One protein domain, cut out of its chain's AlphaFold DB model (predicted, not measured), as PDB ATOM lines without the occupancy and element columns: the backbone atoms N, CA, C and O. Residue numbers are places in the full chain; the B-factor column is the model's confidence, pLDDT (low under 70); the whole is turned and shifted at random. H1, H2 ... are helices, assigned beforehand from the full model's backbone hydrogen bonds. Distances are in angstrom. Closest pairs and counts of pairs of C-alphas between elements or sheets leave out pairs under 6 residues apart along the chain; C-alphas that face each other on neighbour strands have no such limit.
ATOM      1  N   ARG A   2      10.495  16.323  -8.288       90.59
ATOM      2  CA  ARG A   2       9.388  16.598  -7.348       90.59
ATOM      3  C   ARG A   2       9.658  17.787  -6.413       90.59
ATOM      4  O   ARG A   2       8.815  18.667  -6.273       90.59
ATOM      5  N   ARG A   3      10.863  17.857  -5.833       91.42
ATOM      6  CA  ARG A   3      11.297  18.990  -4.991       91.42
ATOM      7  C   ARG A   3      11.306  20.326  -5.743       91.42
ATOM      8  O   ARG A   3      10.900  21.340  -5.187       91.42
ATOM      9  N   TRP A   4      11.727  20.316  -7.011       93.56
ATOM     10  CA  TRP A   4      11.720  21.513  -7.856       93.56
ATOM     11  C   TRP A   4      10.293  21.988  -8.123       93.56
ATOM     12  O   TRP A   4      10.032  23.172  -7.981       93.56
ATOM     13  N   VAL A   5       9.358  21.075  -8.410       92.88
ATOM     14  CA  VAL A   5       7.940  21.411  -8.635       92.88
ATOM     15  C   VAL A   5       7.345  22.141  -7.420       92.88
ATOM     16  O   VAL A   5       6.728  23.186  -7.596       92.88
ATOM     17  N   LEU A   6       7.611  21.671  -6.191       92.54
ATOM     18  CA  LEU A   6       7.174  22.353  -4.958       92.54
ATOM     19  C   LEU A   6       7.759  23.764  -4.821       92.54
ATOM     20  O   LEU A   6       7.027  24.721  -4.576       92.54
ATOM     21  N   ALA A   7       9.079  23.892  -4.982       92.55
ATOM     22  CA  ALA A   7       9.776  25.163  -4.803       92.55
ATOM     23  C   ALA A   7       9.433  26.180  -5.904       92.55
ATOM     24  O   ALA A   7       9.297  27.374  -5.639       92.55
ATOM     25  N   ALA A   8       9.277  25.714  -7.144       92.53
ATOM     26  CA  ALA A   8       8.940  26.549  -8.285       92.53
ATOM     27  C   ALA A   8       7.494  27.043  -8.205       92.53
ATOM     28  O   ALA A   8       7.254  28.207  -8.503       92.53
ATOM     29  N   SER A   9       6.552  26.208  -7.752       91.47
ATOM     30  CA  SER A   9       5.123  26.548  -7.697       91.47
ATOM     31  C   SER A   9       4.839  27.861  -6.961       91.47
ATOM     32  O   SER A   9       4.050  28.677  -7.436       91.47
ATOM     33  N   GLN A  10       5.542  28.116  -5.852       90.93
ATOM     34  CA  GLN A  10       5.385  29.349  -5.072       90.93
ATOM     35  C   GLN A  10       5.730  30.609  -5.878       90.93
ATOM     36  O   GLN A  10       5.100  31.648  -5.696       90.93
ATOM     37  N   ARG A  11       6.683  30.518  -6.815       90.92
ATOM     38  CA  ARG A  11       7.064  31.636  -7.697       90.92
ATOM     39  C   ARG A  11       5.963  32.002  -8.692       90.92
ATOM     40  O   ARG A  11       5.940  33.129  -9.169       90.92
ATOM     41  N   TYR A  12       5.052  31.071  -8.971       90.49
ATOM     42  CA  TYR A  12       3.883  31.273  -9.830       90.49
ATOM     43  C   TYR A  12       2.601  31.543  -9.022       90.49
ATOM     44  O   TYR A  12       1.506  31.463  -9.567       90.49
ATOM     45  N   GLY A  13       2.724  31.862  -7.727       85.81
ATOM     46  CA  GLY A  13       1.613  32.309  -6.882       85.81
ATOM     47  C   GLY A  13       0.751  31.201  -6.271       85.81
ATOM     48  O   GLY A  13      -0.226  31.517  -5.596       85.81
ATOM     49  N   VAL A  14       1.101  29.923  -6.455       88.03
ATOM     50  CA  VAL A  14       0.310  28.785  -5.952       88.03
ATOM     51  C   VAL A  14       1.142  27.932  -5.003       88.03
ATOM     52  O   VAL A  14       2.220  27.446  -5.353       88.03
ATOM     53  N   VAL A  15       0.625  27.706  -3.797       89.11
ATOM     54  CA  VAL A  15       1.211  26.768  -2.834       89.11
ATOM     55  C   VAL A  15       0.540  25.413  -3.025       89.11
ATOM     56  O   VAL A  15      -0.626  25.244  -2.682       89.11
ATOM     57  N   ILE A  16       1.280  24.459  -3.582       91.11
ATOM     58  CA  ILE A  16       0.812  23.087  -3.802       91.11
ATOM     59  C   ILE A  16       1.251  22.169  -2.658       91.11
ATOM     60  O   ILE A  16       2.327  22.341  -2.081       91.11
ATOM     61  N   ASP A  17       0.424  21.175  -2.353       91.82
ATOM     62  CA  ASP A  17       0.759  20.110  -1.411       91.82
ATOM     63  C   ASP A  17       1.553  18.971  -2.084       91.82
ATOM     64  O   ASP A  17       1.829  18.968  -3.291       91.82
ATOM     65  N   ALA A  18       1.968  17.990  -1.280       92.04
ATOM     66  CA  ALA A  18       2.739  16.849  -1.765       92.04
ATOM     67  C   ALA A  18       1.953  15.967  -2.754       92.04
ATOM     68  O   ALA A  18       2.561  15.422  -3.677       92.04
ATOM     69  N   ALA A  19       0.630  15.855  -2.591       91.85
ATOM     70  CA  ALA A  19      -0.233  15.060  -3.462       91.85
ATOM     71  C   ALA A  19      -0.365  15.704  -4.851       91.85
ATOM     72  O   ALA A  19      -0.067  15.081  -5.869       91.85
ATOM     73  N   THR A  20      -0.689  16.997  -4.895       92.48
ATOM     74  CA  THR A  20      -0.797  17.791  -6.128       92.48
ATOM     75  C   THR A  20       0.522  17.788  -6.896       92.48
ATOM     76  O   THR A  20       0.540  17.583  -8.109       92.48
ATOM     77  N   ARG A  21       1.655  17.926  -6.195       93.38
ATOM     78  CA  ARG A  21       2.996  17.792  -6.785       93.38
ATOM     79  C   ARG A  21       3.182  16.461  -7.512       93.38
ATOM     80  O   ARG A  21       3.791  16.438  -8.580       93.38
ATOM     81  N   ASP A  22       2.716  15.361  -6.931       92.90
ATOM     82  CA  ASP A  22       2.882  14.036  -7.524       92.90
ATOM     83  C   ASP A  22       2.014  13.863  -8.775       92.90
ATOM     84  O   ASP A  22       2.490  13.303  -9.766       92.90
ATOM     85  N   HIS A  23       0.812  14.440  -8.795       93.77
ATOM     86  CA  HIS A  23      -0.020  14.515  -9.998       93.77
ATOM     87  C   HIS A  23       0.624  15.378 -11.093       93.77
ATOM     88  O   HIS A  23       0.769  14.918 -12.225       93.77
ATOM     89  N   VAL A  24       1.134  16.571 -10.757       93.87
ATOM     90  CA  VAL A  24       1.899  17.417 -11.696       93.87
ATOM     91  C   VAL A  24       3.119  16.666 -12.242       93.87
ATOM     92  O   VAL A  24       3.422  16.742 -13.433       93.87
ATOM     93  N   TRP A  25       3.800  15.879 -11.405       92.91
ATOM     94  CA  TRP A  25       4.927  15.048 -11.826       92.91
ATOM     95  C   TRP A  25       4.523  13.918 -12.788       92.91
ATOM     96  O   TRP A  25       5.298  13.573 -13.679       92.91
ATOM     97  N   VAL A  26       3.329  13.329 -12.653       93.01
ATOM     98  CA  VAL A  26       2.793  12.362 -13.632       93.01
ATOM     99  C   VAL A  26       2.579  13.030 -14.993       93.01
ATOM    100  O   VAL A  26       3.049  12.499 -15.999       93.01
ATOM    101  N   LEU A  27       1.949  14.207 -15.023       94.51
ATOM    102  CA  LEU A  27       1.699  14.948 -16.266       94.51
ATOM    103  C   LEU A  27       3.006  15.377 -16.945       94.51
ATOM    104  O   LEU A  27       3.168  15.209 -18.154       94.51
ATOM    105  N   LEU A  28       3.980  15.849 -16.160       94.08
ATOM    106  CA  LEU A  28       5.304  16.194 -16.672       94.08
ATOM    107  C   LEU A  28       6.023  14.969 -17.253       94.08
ATOM    108  O   LEU A  28       6.613  15.061 -18.324       94.08
ATOM    109  N   ARG A  29       5.942  13.803 -16.599       92.42
ATOM    110  CA  ARG A  29       6.508  12.557 -17.143       92.42
ATOM    111  C   ARG A  29       5.861  12.149 -18.463       92.42
ATOM    112  O   ARG A  29       6.578  11.685 -19.342       92.42
ATOM    113  N   LEU A  30       4.548  12.324 -18.621       92.50
ATOM    114  CA  LEU A  30       3.876  12.061 -19.896       92.50
ATOM    115  C   LEU A  30       4.409  12.980 -21.004       92.50
ATOM    116  O   LEU A  30       4.773  12.496 -22.073       92.50
ATOM    117  N   CYS A  31       4.543  14.279 -20.717       93.00
ATOM    118  CA  CYS A  31       5.122  15.247 -21.651       93.00
ATOM    119  C   CYS A  31       6.563  14.876 -22.047       93.00
ATOM    120  O   CYS A  31       6.922  14.925 -23.220       93.00
ATOM    121  N   LEU A  32       7.384  14.444 -21.084       91.24
ATOM    122  CA  LEU A  32       8.762  14.012 -21.344       91.24
ATOM    123  C   LEU A  32       8.840  12.707 -22.141       91.24
ATOM    124  O   LEU A  32       9.798  12.513 -22.881       91.24
ATOM    125  N   LYS A  33       7.849  11.815 -22.031       89.47
ATOM    126  CA  LYS A  33       7.777  10.622 -22.885       89.47
ATOM    127  C   LYS A  33       7.509  10.975 -24.341       89.47
ATOM    128  O   LYS A  33       8.150  10.392 -25.210       89.47
ATOM    129  N   ALA A  34       6.617  11.932 -24.596       87.57
ATOM    130  CA  ALA A  34       6.404  12.447 -25.947       87.57
ATOM    131  C   ALA A  34       7.705  13.058 -26.500       87.57
ATOM    132  O   ALA A  34       8.143  12.674 -27.583       87.57
ATOM    133  N   ALA A  35       8.388  13.880 -25.692       86.39
ATOM    134  CA  ALA A  35       9.692  14.455 -26.028       86.39
ATOM    135  C   ALA A  35      10.746  13.386 -26.366       86.39
ATOM    136  O   ALA A  35      11.442  13.484 -27.370       86.39
ATOM    137  N   ALA A  36      10.849  12.343 -25.538       86.12
ATOM    138  CA  ALA A  36      11.800  11.255 -25.740       86.12
ATOM    139  C   ALA A  36      11.471  10.422 -26.985       86.12
ATOM    140  O   ALA A  36      12.386  10.000 -27.684       86.12
ATOM    141  N   SER A  37      10.185  10.189 -27.274       86.02
ATOM    142  CA  SER A  37       9.776   9.469 -28.485       86.02
ATOM    143  C   SER A  37      10.158  10.227 -29.754       86.02
ATOM    144  O   SER A  37      10.683   9.628 -30.683       86.02
ATOM    145  N   GLU A  38       9.981  11.547 -29.756       86.09
ATOM    146  CA  GLU A  38      10.324  12.395 -30.892       86.09
ATOM    147  C   GLU A  38      11.837  12.519 -31.071       86.09
ATOM    148  O   GLU A  38      12.341  12.287 -32.164       86.09
ATOM    149  N   ALA A  39      12.579  12.750 -29.982       83.06
ATOM    150  CA  ALA A  39      14.039  12.792 -30.018       83.06
ATOM    151  C   ALA A  39      14.658  11.475 -30.517       83.06
ATOM    152  O   ALA A  39      15.692  11.494 -31.182       83.06
ATOM    153  N   ARG A  40      14.032  10.328 -30.214       81.46
ATOM    154  CA  ARG A  40      14.456   9.028 -30.746       81.46
ATOM    155  C   ARG A  40      14.246   8.927 -32.252       81.46
ATOM    156  O   ARG A  40      15.189   8.541 -32.933       81.46
ATOM    157  N   CYS A  41      13.068   9.299 -32.756       80.12
ATOM    158  CA  CYS A  41      12.798   9.311 -34.196       80.12
ATOM    159  C   CYS A  41      13.776  10.237 -34.931       80.12
ATOM    160  O   CYS A  41      14.433   9.803 -35.868       80.12
ATOM    161  N   SER A  42      13.980  11.462 -34.435       79.95
ATOM    162  CA  SER A  42      14.907  12.412 -35.058       79.95
ATOM    163  C   SER A  42      16.368  11.943 -35.048       79.95
ATOM    164  O   SER A  42      17.121  12.256 -35.968       79.95
ATOM    165  N   LEU A  43      16.793  11.193 -34.023       75.45
ATOM    166  CA  LEU A  43      18.137  10.607 -33.964       75.45
ATOM    167  C   LEU A  43      18.297   9.430 -34.938       75.45
ATOM    168  O   LEU A  43      19.366   9.271 -35.527       75.45
ATOM    169  N   GLU A  44      17.266   8.597 -35.078       76.56
ATOM    170  CA  GLU A  44      17.235   7.493 -36.043       76.56
ATOM    171  C   GLU A  44      17.285   8.040 -37.486       76.56
ATOM    172  O   GLU A  44      18.103   7.568 -38.277       76.56
ATOM    173  N   ASP A  45      16.537   9.110 -37.784       73.38
ATOM    174  CA  ASP A  45      16.558   9.806 -39.082       73.38
ATOM    175  C   ASP A  45      17.928  10.439 -39.387       73.38
ATOM    176  O   ASP A  45      18.456  10.293 -40.491       73.38
ATOM    177  N   ALA A  46      18.557  11.093 -38.398       71.10
ATOM    178  CA  ALA A  46      19.885  11.692 -38.559       71.10
ATOM    179  C   ALA A  46      20.972  10.640 -38.844       71.10
ATOM    180  O   ALA A  46      21.840  10.856 -39.687       71.10
ATOM    181  N   CYS A  66      10.417  19.695 -33.474       84.71
ATOM    182  CA  CYS A  66       9.787  18.814 -32.489       84.71
ATOM    183  C   CYS A  66       8.294  19.157 -32.302       84.71
ATOM    184  O   CYS A  66       7.916  19.670 -31.238       84.71
ATOM    185  N   PRO A  67       7.433  18.966 -33.323       89.42
ATOM    186  CA  PRO A  67       6.006  19.271 -33.223       89.42
ATOM    187  C   PRO A  67       5.311  18.534 -32.068       89.42
ATOM    188  O   PRO A  67       4.517  19.142 -31.352       89.42
ATOM    189  N   ARG A  68       5.644  17.262 -31.803       89.04
ATOM    190  CA  ARG A  68       4.999  16.488 -30.725       89.04
ATOM    191  C   ARG A  68       5.351  17.038 -29.348       89.04
ATOM    192  O   ARG A  68       4.505  17.030 -28.456       89.04
ATOM    193  N   LEU A  69       6.579  17.517 -29.153       90.27
ATOM    194  CA  LEU A  69       7.000  18.200 -27.936       90.27
ATOM    195  C   LEU A  69       6.223  19.502 -27.755       90.27
ATOM    196  O   LEU A  69       5.755  19.770 -26.650       90.27
ATOM    197  N   VAL A  70       6.077  20.299 -28.813       92.00
ATOM    198  CA  VAL A  70       5.311  21.553 -28.762       92.00
ATOM    199  C   VAL A  70       3.854  21.278 -28.385       92.00
ATOM    200  O   VAL A  70       3.321  21.938 -27.487       92.00
ATOM    201  N   ASP A  71       3.240  20.253 -28.975       94.09
ATOM    202  CA  ASP A  71       1.881  19.821 -28.644       94.09
ATOM    203  C   ASP A  71       1.780  19.306 -27.205       94.09
ATOM    204  O   ASP A  71       0.862  19.674 -26.470       94.09
ATOM    205  N   ALA A  72       2.750  18.507 -26.754       93.98
ATOM    206  CA  ALA A  72       2.780  17.963 -25.399       93.98
ATOM    207  C   ALA A  72       2.979  19.053 -24.332       93.98
ATOM    208  O   ALA A  72       2.334  19.009 -23.283       93.98
ATOM    209  N   VAL A  73       3.831  20.049 -24.594       95.16
ATOM    210  CA  VAL A  73       4.033  21.213 -23.716       95.16
ATOM    211  C   VAL A  73       2.775  22.075 -23.684       95.16
ATOM    212  O   VAL A  73       2.362  22.518 -22.611       95.16
ATOM    213  N   SER A  74       2.135  22.278 -24.838       94.61
ATOM    214  CA  SER A  74       0.874  23.014 -24.938       94.61
ATOM    215  C   SER A  74      -0.235  22.306 -24.161       94.61
ATOM    216  O   SER A  74      -0.913  22.935 -23.347       94.61
ATOM    217  N   TRP A  75      -0.362  20.987 -24.323       95.89
ATOM    218  CA  TRP A  75      -1.276  20.142 -23.556       95.89
ATOM    219  C   TRP A  75      -0.986  20.201 -22.054       95.89
ATOM    220  O   TRP A  75      -1.895  20.409 -21.256       95.89
ATOM    221  N   LEU A  76       0.280  20.109 -21.640       96.19
ATOM    222  CA  LEU A  76       0.652  20.250 -20.233       96.19
ATOM    223  C   LEU A  76       0.247  21.632 -19.696       96.19
ATOM    224  O   LEU A  76      -0.296  21.739 -18.597       96.19
ATOM    225  N   GLY A  77       0.443  22.686 -20.489       95.56
ATOM    226  CA  GLY A  77       0.009  24.042 -20.168       95.56
ATOM    227  C   GLY A  77      -1.506  24.167 -19.973       95.56
ATOM    228  O   GLY A  77      -1.934  24.870 -19.058       95.56
ATOM    229  N   THR A  78      -2.329  23.469 -20.770       94.30
ATOM    230  CA  THR A  78      -3.797  23.495 -20.599       94.30
ATOM    231  C   THR A  78      -4.250  22.795 -19.321       94.30
ATOM    232  O   THR A  78      -5.177  23.288 -18.678       94.30
ATOM    233  N   GLN A  79      -3.567  21.722 -18.906       94.79
ATOM    234  CA  GLN A  79      -3.833  21.056 -17.625       94.79
ATOM    235  C   GLN A  79      -3.402  21.929 -16.437       94.79
ATOM    236  O   GLN A  79      -4.131  22.087 -15.462       94.79
ATOM    237  N   LEU A  80      -2.228  22.559 -16.527       94.71
ATOM    238  CA  LEU A  80      -1.688  23.393 -15.447       94.71
ATOM    239  C   LEU A  80      -2.362  24.764 -15.331       94.71
ATOM    240  O   LEU A  80      -2.280  25.393 -14.275       94.71
ATOM    241  N   ARG A  81      -3.091  25.200 -16.365       93.64
ATOM    242  CA  ARG A  81      -3.948  26.393 -16.315       93.64
ATOM    243  C   ARG A  81      -4.927  26.359 -15.142       93.64
ATOM    244  O   ARG A  81      -5.200  27.408 -14.574       93.64
ATOM    245  N   ILE A  82      -5.425  25.177 -14.779       91.49
ATOM    246  CA  ILE A  82      -6.398  24.988 -13.694       91.49
ATOM    247  C   ILE A  82      -5.823  25.457 -12.352       91.49
ATOM    248  O   ILE A  82      -6.507  26.118 -11.581       91.49
ATOM    249  N   LEU A  83      -4.553  25.147 -12.087       90.87
ATOM    250  CA  LEU A  83      -3.895  25.536 -10.841       90.87
ATOM    251  C   LEU A  83      -3.375  26.969 -10.891       90.87
ATOM    252  O   LEU A  83      -3.600  27.745  -9.970       90.87
ATOM    253  N   TYR A  84      -2.629  27.301 -11.945       91.94
ATOM    254  CA  TYR A  84      -1.824  28.518 -11.968       91.94
ATOM    255  C   TYR A  84      -2.545  29.710 -12.607       91.94
ATOM    256  O   TYR A  84      -2.216  30.849 -12.278       91.94
ATOM    257  N   GLY A  85      -3.508  29.474 -13.501       90.87
ATOM    258  CA  GLY A  85      -4.059  30.471 -14.423       90.87
ATOM    259  C   GLY A  85      -3.495  30.338 -15.846       90.87
ATOM    260  O   GLY A  85      -2.589  29.546 -16.108       90.87
ATOM    261  N   GLU A  86      -4.050  31.090 -16.803       89.17
ATOM    262  CA  GLU A  86      -3.760  30.898 -18.235       89.17
ATOM    263  C   GLU A  86      -2.306  31.199 -18.631       89.17
ATOM    264  O   GLU A  86      -1.653  30.369 -19.267       89.17
ATOM    265  N   SER A  87      -1.774  32.356 -18.237       90.13
ATOM    266  CA  SER A  87      -0.417  32.785 -18.601       90.13
ATOM    267  C   SER A  87       0.668  32.052 -17.802       90.13
ATOM    268  O   SER A  87       1.679  31.594 -18.344       90.13
ATOM    269  N   SER A  88       0.440  31.898 -16.503       92.97
ATOM    270  CA  SER A  88       1.327  31.235 -15.546       92.97
ATOM    271  C   SER A  88       1.387  29.722 -15.758       92.97
ATOM    272  O   SER A  88       2.473  29.161 -15.653       92.97
ATOM    273  N   GLY A  89       0.281  29.063 -16.125       93.00
ATOM    274  CA  GLY A  89       0.249  27.622 -16.401       93.00
ATOM    275  C   GLY A  89       1.119  27.229 -17.598       93.00
ATOM    276  O   GLY A  89       1.924  26.302 -17.499       93.00
ATOM    277  N   ARG A  90       1.039  27.991 -18.700       94.54
ATOM    278  CA  ARG A  90       1.920  27.808 -19.874       94.54
ATOM    279  C   ARG A  90       3.385  28.086 -19.528       94.54
ATOM    280  O   ARG A  90       4.259  27.289 -19.863       94.54
ATOM    281  N   SER A  91       3.649  29.177 -18.807       94.19
ATOM    282  CA  SER A  91       5.006  29.547 -18.381       94.19
ATOM    283  C   SER A  91       5.632  28.485 -17.470       94.19
ATOM    284  O   SER A  91       6.788  28.103 -17.654       94.19
ATOM    285  N   PHE A  92       4.850  27.948 -16.528       95.80
ATOM    286  CA  PHE A  92       5.276  26.866 -15.648       95.80
ATOM    287  C   PHE A  92       5.559  25.582 -16.431       95.80
ATOM    288  O   PHE A  92       6.579  24.947 -16.178       95.80
ATOM    289  N   ALA A  93       4.706  25.206 -17.393       95.98
ATOM    290  CA  ALA A  93       4.918  24.021 -18.228       95.98
ATOM    291  C   ALA A  93       6.259  24.091 -18.981       95.98
ATOM    292  O   ALA A  93       7.057  23.156 -18.906       95.98
ATOM    293  N   ILE A  94       6.552  25.231 -19.620       95.16
ATOM    294  CA  ILE A  94       7.827  25.468 -20.317       95.16
ATOM    295  C   ILE A  94       9.004  25.380 -19.338       95.16
ATOM    296  O   ILE A  94       9.987  24.687 -19.606       95.16
ATOM    297  N   ALA A  95       8.909  26.041 -18.180       95.29
ATOM    298  CA  ALA A  95       9.963  26.014 -17.170       95.29
ATOM    299  C   ALA A  95      10.210  24.598 -16.622       95.29
ATOM    300  O   ALA A  95      11.359  24.207 -16.429       95.29
ATOM    301  N   ALA A  96       9.146  23.823 -16.403       95.58
ATOM    302  CA  ALA A  96       9.217  22.465 -15.880       95.58
ATOM    303  C   ALA A  96       9.871  21.499 -16.869       95.58
ATOM    304  O   ALA A  96      10.708  20.687 -16.467       95.58
ATOM    305  N   VAL A  97       9.530  21.605 -18.156       94.27
ATOM    306  CA  VAL A  97      10.149  20.803 -19.219       94.27
ATOM    307  C   VAL A  97      11.609  21.202 -19.415       94.27
ATOM    308  O   VAL A  97      12.472  20.328 -19.446       94.27
ATOM    309  N   ARG A  98      11.919  22.505 -19.439       93.62
ATOM    310  CA  ARG A  98      13.302  22.998 -19.505       93.62
ATOM    311  C   ARG A  98      14.147  22.463 -18.350       93.62
ATOM    312  O   ARG A  98      15.230  21.940 -18.584       93.62
ATOM    313  N   GLU A  99      13.658  22.568 -17.117       93.97
ATOM    314  CA  GLU A  99      14.360  22.047 -15.941       93.97
ATOM    315  C   GLU A  99      14.536  20.526 -16.022       93.97
ATOM    316  O   GLU A  99      15.609  20.013 -15.707       93.97
ATOM    317  N   ALA A 100      13.505  19.793 -16.448       92.21
ATOM    318  CA  ALA A 100      13.584  18.344 -16.592       92.21
ATOM    319  C   ALA A 100      14.671  17.925 -17.588       92.21
ATOM    320  O   ALA A 100      15.465  17.040 -17.275       92.21
ATOM    321  N   ILE A 101      14.722  18.580 -18.753       89.43
ATOM    322  CA  ILE A 101      15.725  18.326 -19.794       89.43
ATOM    323  C   ILE A 101      17.120  18.696 -19.287       89.43
ATOM    324  O   ILE A 101      18.042  17.899 -19.427       89.43
ATOM    325  N   LEU A 102      17.277  19.859 -18.642       88.87
ATOM    326  CA  LEU A 102      18.562  20.276 -18.072       88.87
ATOM    327  C   LEU A 102      19.073  19.271 -17.040       88.87
ATOM    328  O   LEU A 102      20.231  18.872 -17.105       88.87
ATOM    329  N   ARG A 103      18.211  18.807 -16.129       87.56
ATOM    330  CA  ARG A 103      18.593  17.795 -15.136       87.56
ATOM    331  C   ARG A 103      18.926  16.451 -15.767       87.56
ATOM    332  O   ARG A 103      19.894  15.831 -15.344       87.56
ATOM    333  N   ALA A 104      18.156  16.016 -16.766       84.00
ATOM    334  CA  ALA A 104      18.455  14.796 -17.508       84.00
ATOM    335  C   ALA A 104      19.821  14.900 -18.210       84.00
ATOM    336  O   ALA A 104      20.636  13.991 -18.091       84.00
ATOM    337  N   GLY A 105      20.108  16.035 -18.854       82.67
ATOM    338  CA  GLY A 105      21.400  16.312 -19.484       82.67
ATOM    339  C   GLY A 105      22.558  16.378 -18.487       82.67
ATOM    340  O   GLY A 105      23.619  15.825 -18.753       82.67
ATOM    341  N   SER A 106      22.362  16.977 -17.307       80.01
ATOM    342  CA  SER A 106      23.382  16.991 -16.247       80.01
ATOM    343  C   SER A 106      23.718  15.587 -15.738       80.01
ATOM    344  O   SER A 106      24.882  15.311 -15.476       80.01
ATOM    345  N   CYS A 107      22.731  14.689 -15.633       71.60
ATOM    346  CA  CYS A 107      22.978  13.290 -15.272       71.60
ATOM    347  C   CYS A 107      23.763  12.521 -16.346       71.60
ATOM    348  O   CYS A 107      24.457  11.573 -16.003       71.60
ATOM    349  N   LEU A 108      23.659  12.914 -17.621       69.96
ATOM    350  CA  LEU A 108      24.400  12.293 -18.724       69.96
ATOM    351  C   LEU A 108      25.818  12.863 -18.883       69.96
ATOM    352  O   LEU A 108      26.731  12.131 -19.244       69.96
ATOM    353  N   VAL A 135      -2.535   5.096 -18.473       91.07
ATOM    354  CA  VAL A 135      -3.668   5.980 -18.802       91.07
ATOM    355  C   VAL A 135      -4.488   6.296 -17.546       91.07
ATOM    356  O   VAL A 135      -4.856   7.446 -17.327       91.07
ATOM    357  N   ALA A 136      -4.674   5.307 -16.666       93.27
ATOM    358  CA  ALA A 136      -5.353   5.480 -15.385       93.27
ATOM    359  C   ALA A 136      -4.639   6.481 -14.458       93.27
ATOM    360  O   ALA A 136      -5.298   7.305 -13.833       93.27
ATOM    361  N   GLN A 137      -3.300   6.468 -14.395       93.47
ATOM    362  CA  GLN A 137      -2.539   7.442 -13.599       93.47
ATOM    363  C   GLN A 137      -2.675   8.865 -14.141       93.47
ATOM    364  O   GLN A 137      -2.768   9.808 -13.357       93.47
ATOM    365  N   VAL A 138      -2.682   9.030 -15.467       93.46
ATOM    366  CA  VAL A 138      -2.876  10.342 -16.105       93.46
ATOM    367  C   VAL A 138      -4.292  10.846 -15.850       93.46
ATOM    368  O   VAL A 138      -4.454  11.979 -15.411       93.46
ATOM    369  N   ALA A 139      -5.303   9.997 -16.046       94.70
ATOM    370  CA  ALA A 139      -6.697  10.336 -15.774       94.70
ATOM    371  C   ALA A 139      -6.910  10.716 -14.300       94.70
ATOM    372  O   ALA A 139      -7.506  11.752 -14.019       94.70
ATOM    373  N   ALA A 140      -6.347   9.944 -13.363       94.59
ATOM    374  CA  ALA A 140      -6.396  10.251 -11.936       94.59
ATOM    375  C   ALA A 140      -5.673  11.564 -11.596       94.59
ATOM    376  O   ALA A 140      -6.156  12.332 -10.772       94.59
ATOM    377  N   ALA A 141      -4.536  11.852 -12.242       94.42
ATOM    378  CA  ALA A 141      -3.830  13.116 -12.052       94.42
ATOM    379  C   ALA A 141      -4.651  14.315 -12.536       94.42
ATOM    380  O   ALA A 141      -4.732  15.311 -11.825       94.42
ATOM    381  N   ILE A 142      -5.288  14.211 -13.704       94.32
ATOM    382  CA  ILE A 142      -6.165  15.263 -14.234       94.32
ATOM    383  C   ILE A 142      -7.387  15.449 -13.324       94.32
ATOM    384  O   ILE A 142      -7.682  16.576 -12.928       94.32
ATOM    385  N   ALA A 143      -8.052  14.359 -12.929       95.02
ATOM    386  CA  ALA A 143      -9.200  14.400 -12.023       95.02
ATOM    387  C   ALA A 143      -8.845  15.064 -10.683       95.02
ATOM    388  O   ALA A 143      -9.532  15.990 -10.258       95.02
ATOM    389  N   ALA A 144      -7.712  14.690 -10.080       94.15
ATOM    390  CA  ALA A 144      -7.245  15.281  -8.830       94.15
ATOM    391  C   ALA A 144      -6.991  16.797  -8.944       94.15
ATOM    392  O   ALA A 144      -7.307  17.540  -8.014       94.15
ATOM    393  N   LEU A 145      -6.467  17.283 -10.080       93.67
ATOM    394  CA  LEU A 145      -6.298  18.724 -10.313       93.67
ATOM    395  C   LEU A 145      -7.643  19.460 -10.379       93.67
ATOM    396  O   LEU A 145      -7.792  20.522  -9.771       93.67
ATOM    397  N   HIS A 146      -8.626  18.892 -11.079       93.79
ATOM    398  CA  HIS A 146      -9.969  19.465 -11.188       93.79
ATOM    399  C   HIS A 146     -10.738  19.445  -9.858       93.79
ATOM    400  O   HIS A 146     -11.381  20.436  -9.497       93.79
ATOM    401  N   GLU A 147     -10.657  18.349  -9.103       92.23
ATOM    402  CA  GLU A 147     -11.263  18.232  -7.773       92.23
ATOM    403  C   GLU A 147     -10.648  19.232  -6.796       92.23
ATOM    404  O   GLU A 147     -11.370  19.943  -6.092       92.23
ATOM    405  N   ARG A 148      -9.313  19.352  -6.798       89.75
ATOM    406  CA  ARG A 148      -8.595  20.312  -5.959       89.75
ATOM    407  C   ARG A 148      -9.020  21.746  -6.257       89.75
ATOM    408  O   ARG A 148      -9.311  22.491  -5.324       89.75
ATOM    409  N   PHE A 149      -9.094  22.115  -7.533       88.96
ATOM    410  CA  PHE A 149      -9.564  23.434  -7.949       88.96
ATOM    411  C   PHE A 149     -10.996  23.706  -7.472       88.96
ATOM    412  O   PHE A 149     -11.252  24.724  -6.831       88.96
ATOM    413  N   SER A 150     -11.901  22.744  -7.675       90.53
ATOM    414  CA  SER A 150     -13.300  22.849  -7.242       90.53
ATOM    415  C   SER A 150     -13.432  23.011  -5.721       90.53
ATOM    416  O   SER A 150     -14.282  23.758  -5.233       90.53
ATOM    417  N   LEU A 151     -12.592  22.320  -4.942       89.26
ATOM    418  CA  LEU A 151     -12.535  22.472  -3.486       89.26
ATOM    419  C   LEU A 151     -12.006  23.849  -3.079       89.26
ATOM    420  O   LEU A 151     -12.557  24.465  -2.168       89.26
ATOM    421  N   GLU A 152     -10.970  24.356  -3.745       86.84
ATOM    422  CA  GLU A 152     -10.433  25.688  -3.463       86.84
ATOM    423  C   GLU A 152     -11.434  26.802  -3.777       86.84
ATOM    424  O   GLU A 152     -11.536  27.753  -3.000       86.84
ATOM    425  N   GLU A 153     -12.213  26.685  -4.855       87.03
ATOM    426  CA  GLU A 153     -13.304  27.619  -5.153       87.03
ATOM    427  C   GLU A 153     -14.391  27.589  -4.075       87.03
ATOM    428  O   GLU A 153     -14.788  28.642  -3.576       87.03
ATOM    429  N   LYS A 154     -14.806  26.396  -3.629       90.48
ATOM    430  CA  LYS A 154     -15.764  26.249  -2.520       90.48
ATOM    431  C   LYS A 154     -15.232  26.861  -1.223       90.48
ATOM    432  O   LYS A 154     -15.959  27.581  -0.546       90.48
ATOM    433  N   ILE A 155     -13.961  26.636  -0.886       86.96
ATOM    434  CA  ILE A 155     -13.331  27.223   0.308       86.96
ATOM    435  C   ILE A 155     -13.266  28.751   0.195       86.96
ATOM    436  O   ILE A 155     -13.541  29.444   1.173       86.96
ATOM    437  N   LYS A 156     -12.925  29.290  -0.982       85.72
ATOM    438  CA  LYS A 156     -12.922  30.740  -1.234       85.72
ATOM    439  C   LYS A 156     -14.325  31.334  -1.105       85.72
ATOM    440  O   LYS A 156     -14.451  32.386  -0.491       85.72
ATOM    441  N   ALA A 157     -15.353  30.650  -1.608       85.76
ATOM    442  CA  ALA A 157     -16.747  31.077  -1.495       85.76
ATOM    443  C   ALA A 157     -17.266  31.046  -0.044       85.76
ATOM    444  O   ALA A 157     -18.008  31.935   0.364       85.76
ATOM    445  N   LEU A 158     -16.849  30.057   0.754       86.10
ATOM    446  CA  LEU A 158     -17.190  29.962   2.180       86.10
ATOM    447  C   LEU A 158     -16.425  30.964   3.051       86.10
ATOM    448  O   LEU A 158     -16.838  31.258   4.176       86.10
ATOM    449  N   ARG A 159     -15.287  31.479   2.573       82.49
ATOM    450  CA  ARG A 159     -14.488  32.448   3.315       82.49
ATOM    451  C   ARG A 159     -15.222  33.781   3.316       82.49
ATOM    452  O   ARG A 159     -15.127  34.547   2.361       82.49
ATOM    453  N   ALA A 160     -15.928  34.057   4.413       69.80
ATOM    454  CA  ALA A 160     -16.555  35.352   4.629       69.80
ATOM    455  C   ALA A 160     -15.532  36.469   4.350       69.80
ATOM    456  O   ALA A 160     -14.370  36.349   4.776       69.80
ATOM    457  N   PRO A 161     -15.924  37.532   3.624       73.78
ATOM    458  CA  PRO A 161     -15.042  38.662   3.397       73.78
ATOM    459  C   PRO A 161     -14.540  39.142   4.754       73.78
ATOM    460  O   PRO A 161     -15.316  39.299   5.698       73.78
ATOM    461  N   ARG A 162     -13.220  39.310   4.873       72.98
ATOM    462  CA  ARG A 162     -12.620  39.801   6.113       72.98
ATOM    463  C   ARG A 162     -13.313  41.128   6.451       72.98
ATOM    464  O   ARG A 162     -13.271  42.021   5.602       72.98
ATOM    465  N   PRO A 163     -13.939  41.266   7.635       78.58
ATOM    466  CA  PRO A 163     -14.643  42.490   7.977       78.58
ATOM    467  C   PRO A 163     -13.670  43.662   7.880       78.58
ATOM    468  O   PRO A 163     -12.485  43.547   8.224       78.58
ATOM    469  N   ALA A 164     -14.163  44.788   7.373       84.18
ATOM    470  CA  ALA A 164     -13.365  45.997   7.280       84.18
ATOM    471  C   ALA A 164     -12.855  46.393   8.675       84.18
ATOM    472  O   ALA A 164     -13.489  46.110   9.693       84.18
TER     473      ALA A 164
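Overview. This is residues 2 to 46, 66 to 108 and 135 to 164 of the 410 residues of the protein "Os04g0349401 protein" of Oryza sativa subsp. japonica (UniProt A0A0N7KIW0). Two helices, H2 and H3, lie side by side and run opposite ways as the core; H4 crosses this pair on one side, and H5 slants across the opposite side and splays away from it. The short H1 packs on the first turns of H2, on the same side as H4, while residues 102 to 108 of H4 stick out at one place and residues 153 to 164, the end of H5 and a tail, at another. The printed part has 118 residues with five named helices in the order H1, H2, H3, H4, H5 and no named strand; the class is all helix. It is only just loose, close to compact, with a radius of gyration of the C-alphas of 16.3 A, and its C-alphas span 66 by 28 by 23 A, the tail adding to the length.

Arrangement. The longest helix, H2, residues 18 to 46, touches H3, residues 67 to 84, at a shallow tilt of 10 degrees, opposite ways; their closest C-alphas, of Ala 35 and Leu 69, are 5.0 A apart. H5, residues 135 to 158, forms with these two a bundle, helices grouped together along their lengths. With residues 137 to 145 alone H5 touches H2, at a steep tilt of 39 degrees, opposite ways, closest at the C-alphas of His 23 and Ala 141, 4.5 A. H3 has a kink of 29 degrees near residue 78, and with residues 79 to 83 alone it touches H5, closest at the C-alphas of Leu 83 and Phe 149, 6.7 A. H4, residues 86 to 108, touches H3 at a steep tilt of 56 degrees, with the C-alphas of Gly 77 and Arg 90 closest at 4.2 A. H1, residues 2 to 11, touches H2 about perpendicular, only just, at 72 degrees, closest at the C-alphas of Val 5 and Arg 21, 6.4 A. H1 and H5 are apart. Every O i to N i+4 pair is within hydrogen-bond range in H2 and H5, against 4 of 6 in H1, 12 of 14 in H3 and 18 of 19 in H4.

Along the chain. H2 runs 40.9 A from C-alpha 18 at (2.739, 16.849, -1.765) to C-alpha 46 at (19.885, 11.692, -38.559). H3 measures 24.5 A, H4 33.8 A and H1 15.2 A. H5 measures 34.6 A and ends with C-alpha 158 at (-17.190, 29.962, 2.180).

Size, cuts and confidence. The C-alphas of Ala 46 and Ala 164, the two farthest apart, are 66.2 A apart. Residues 47 to 65 and 109 to 134 are not printed; the gaps between C-alphas are 13.8 A and 28.8 A. Of the links printed whole, H3 to H4 is tight and H1 to H2 short. The mean pLDDT of the printed part is 89.4, with residues 108 and 160 under 70.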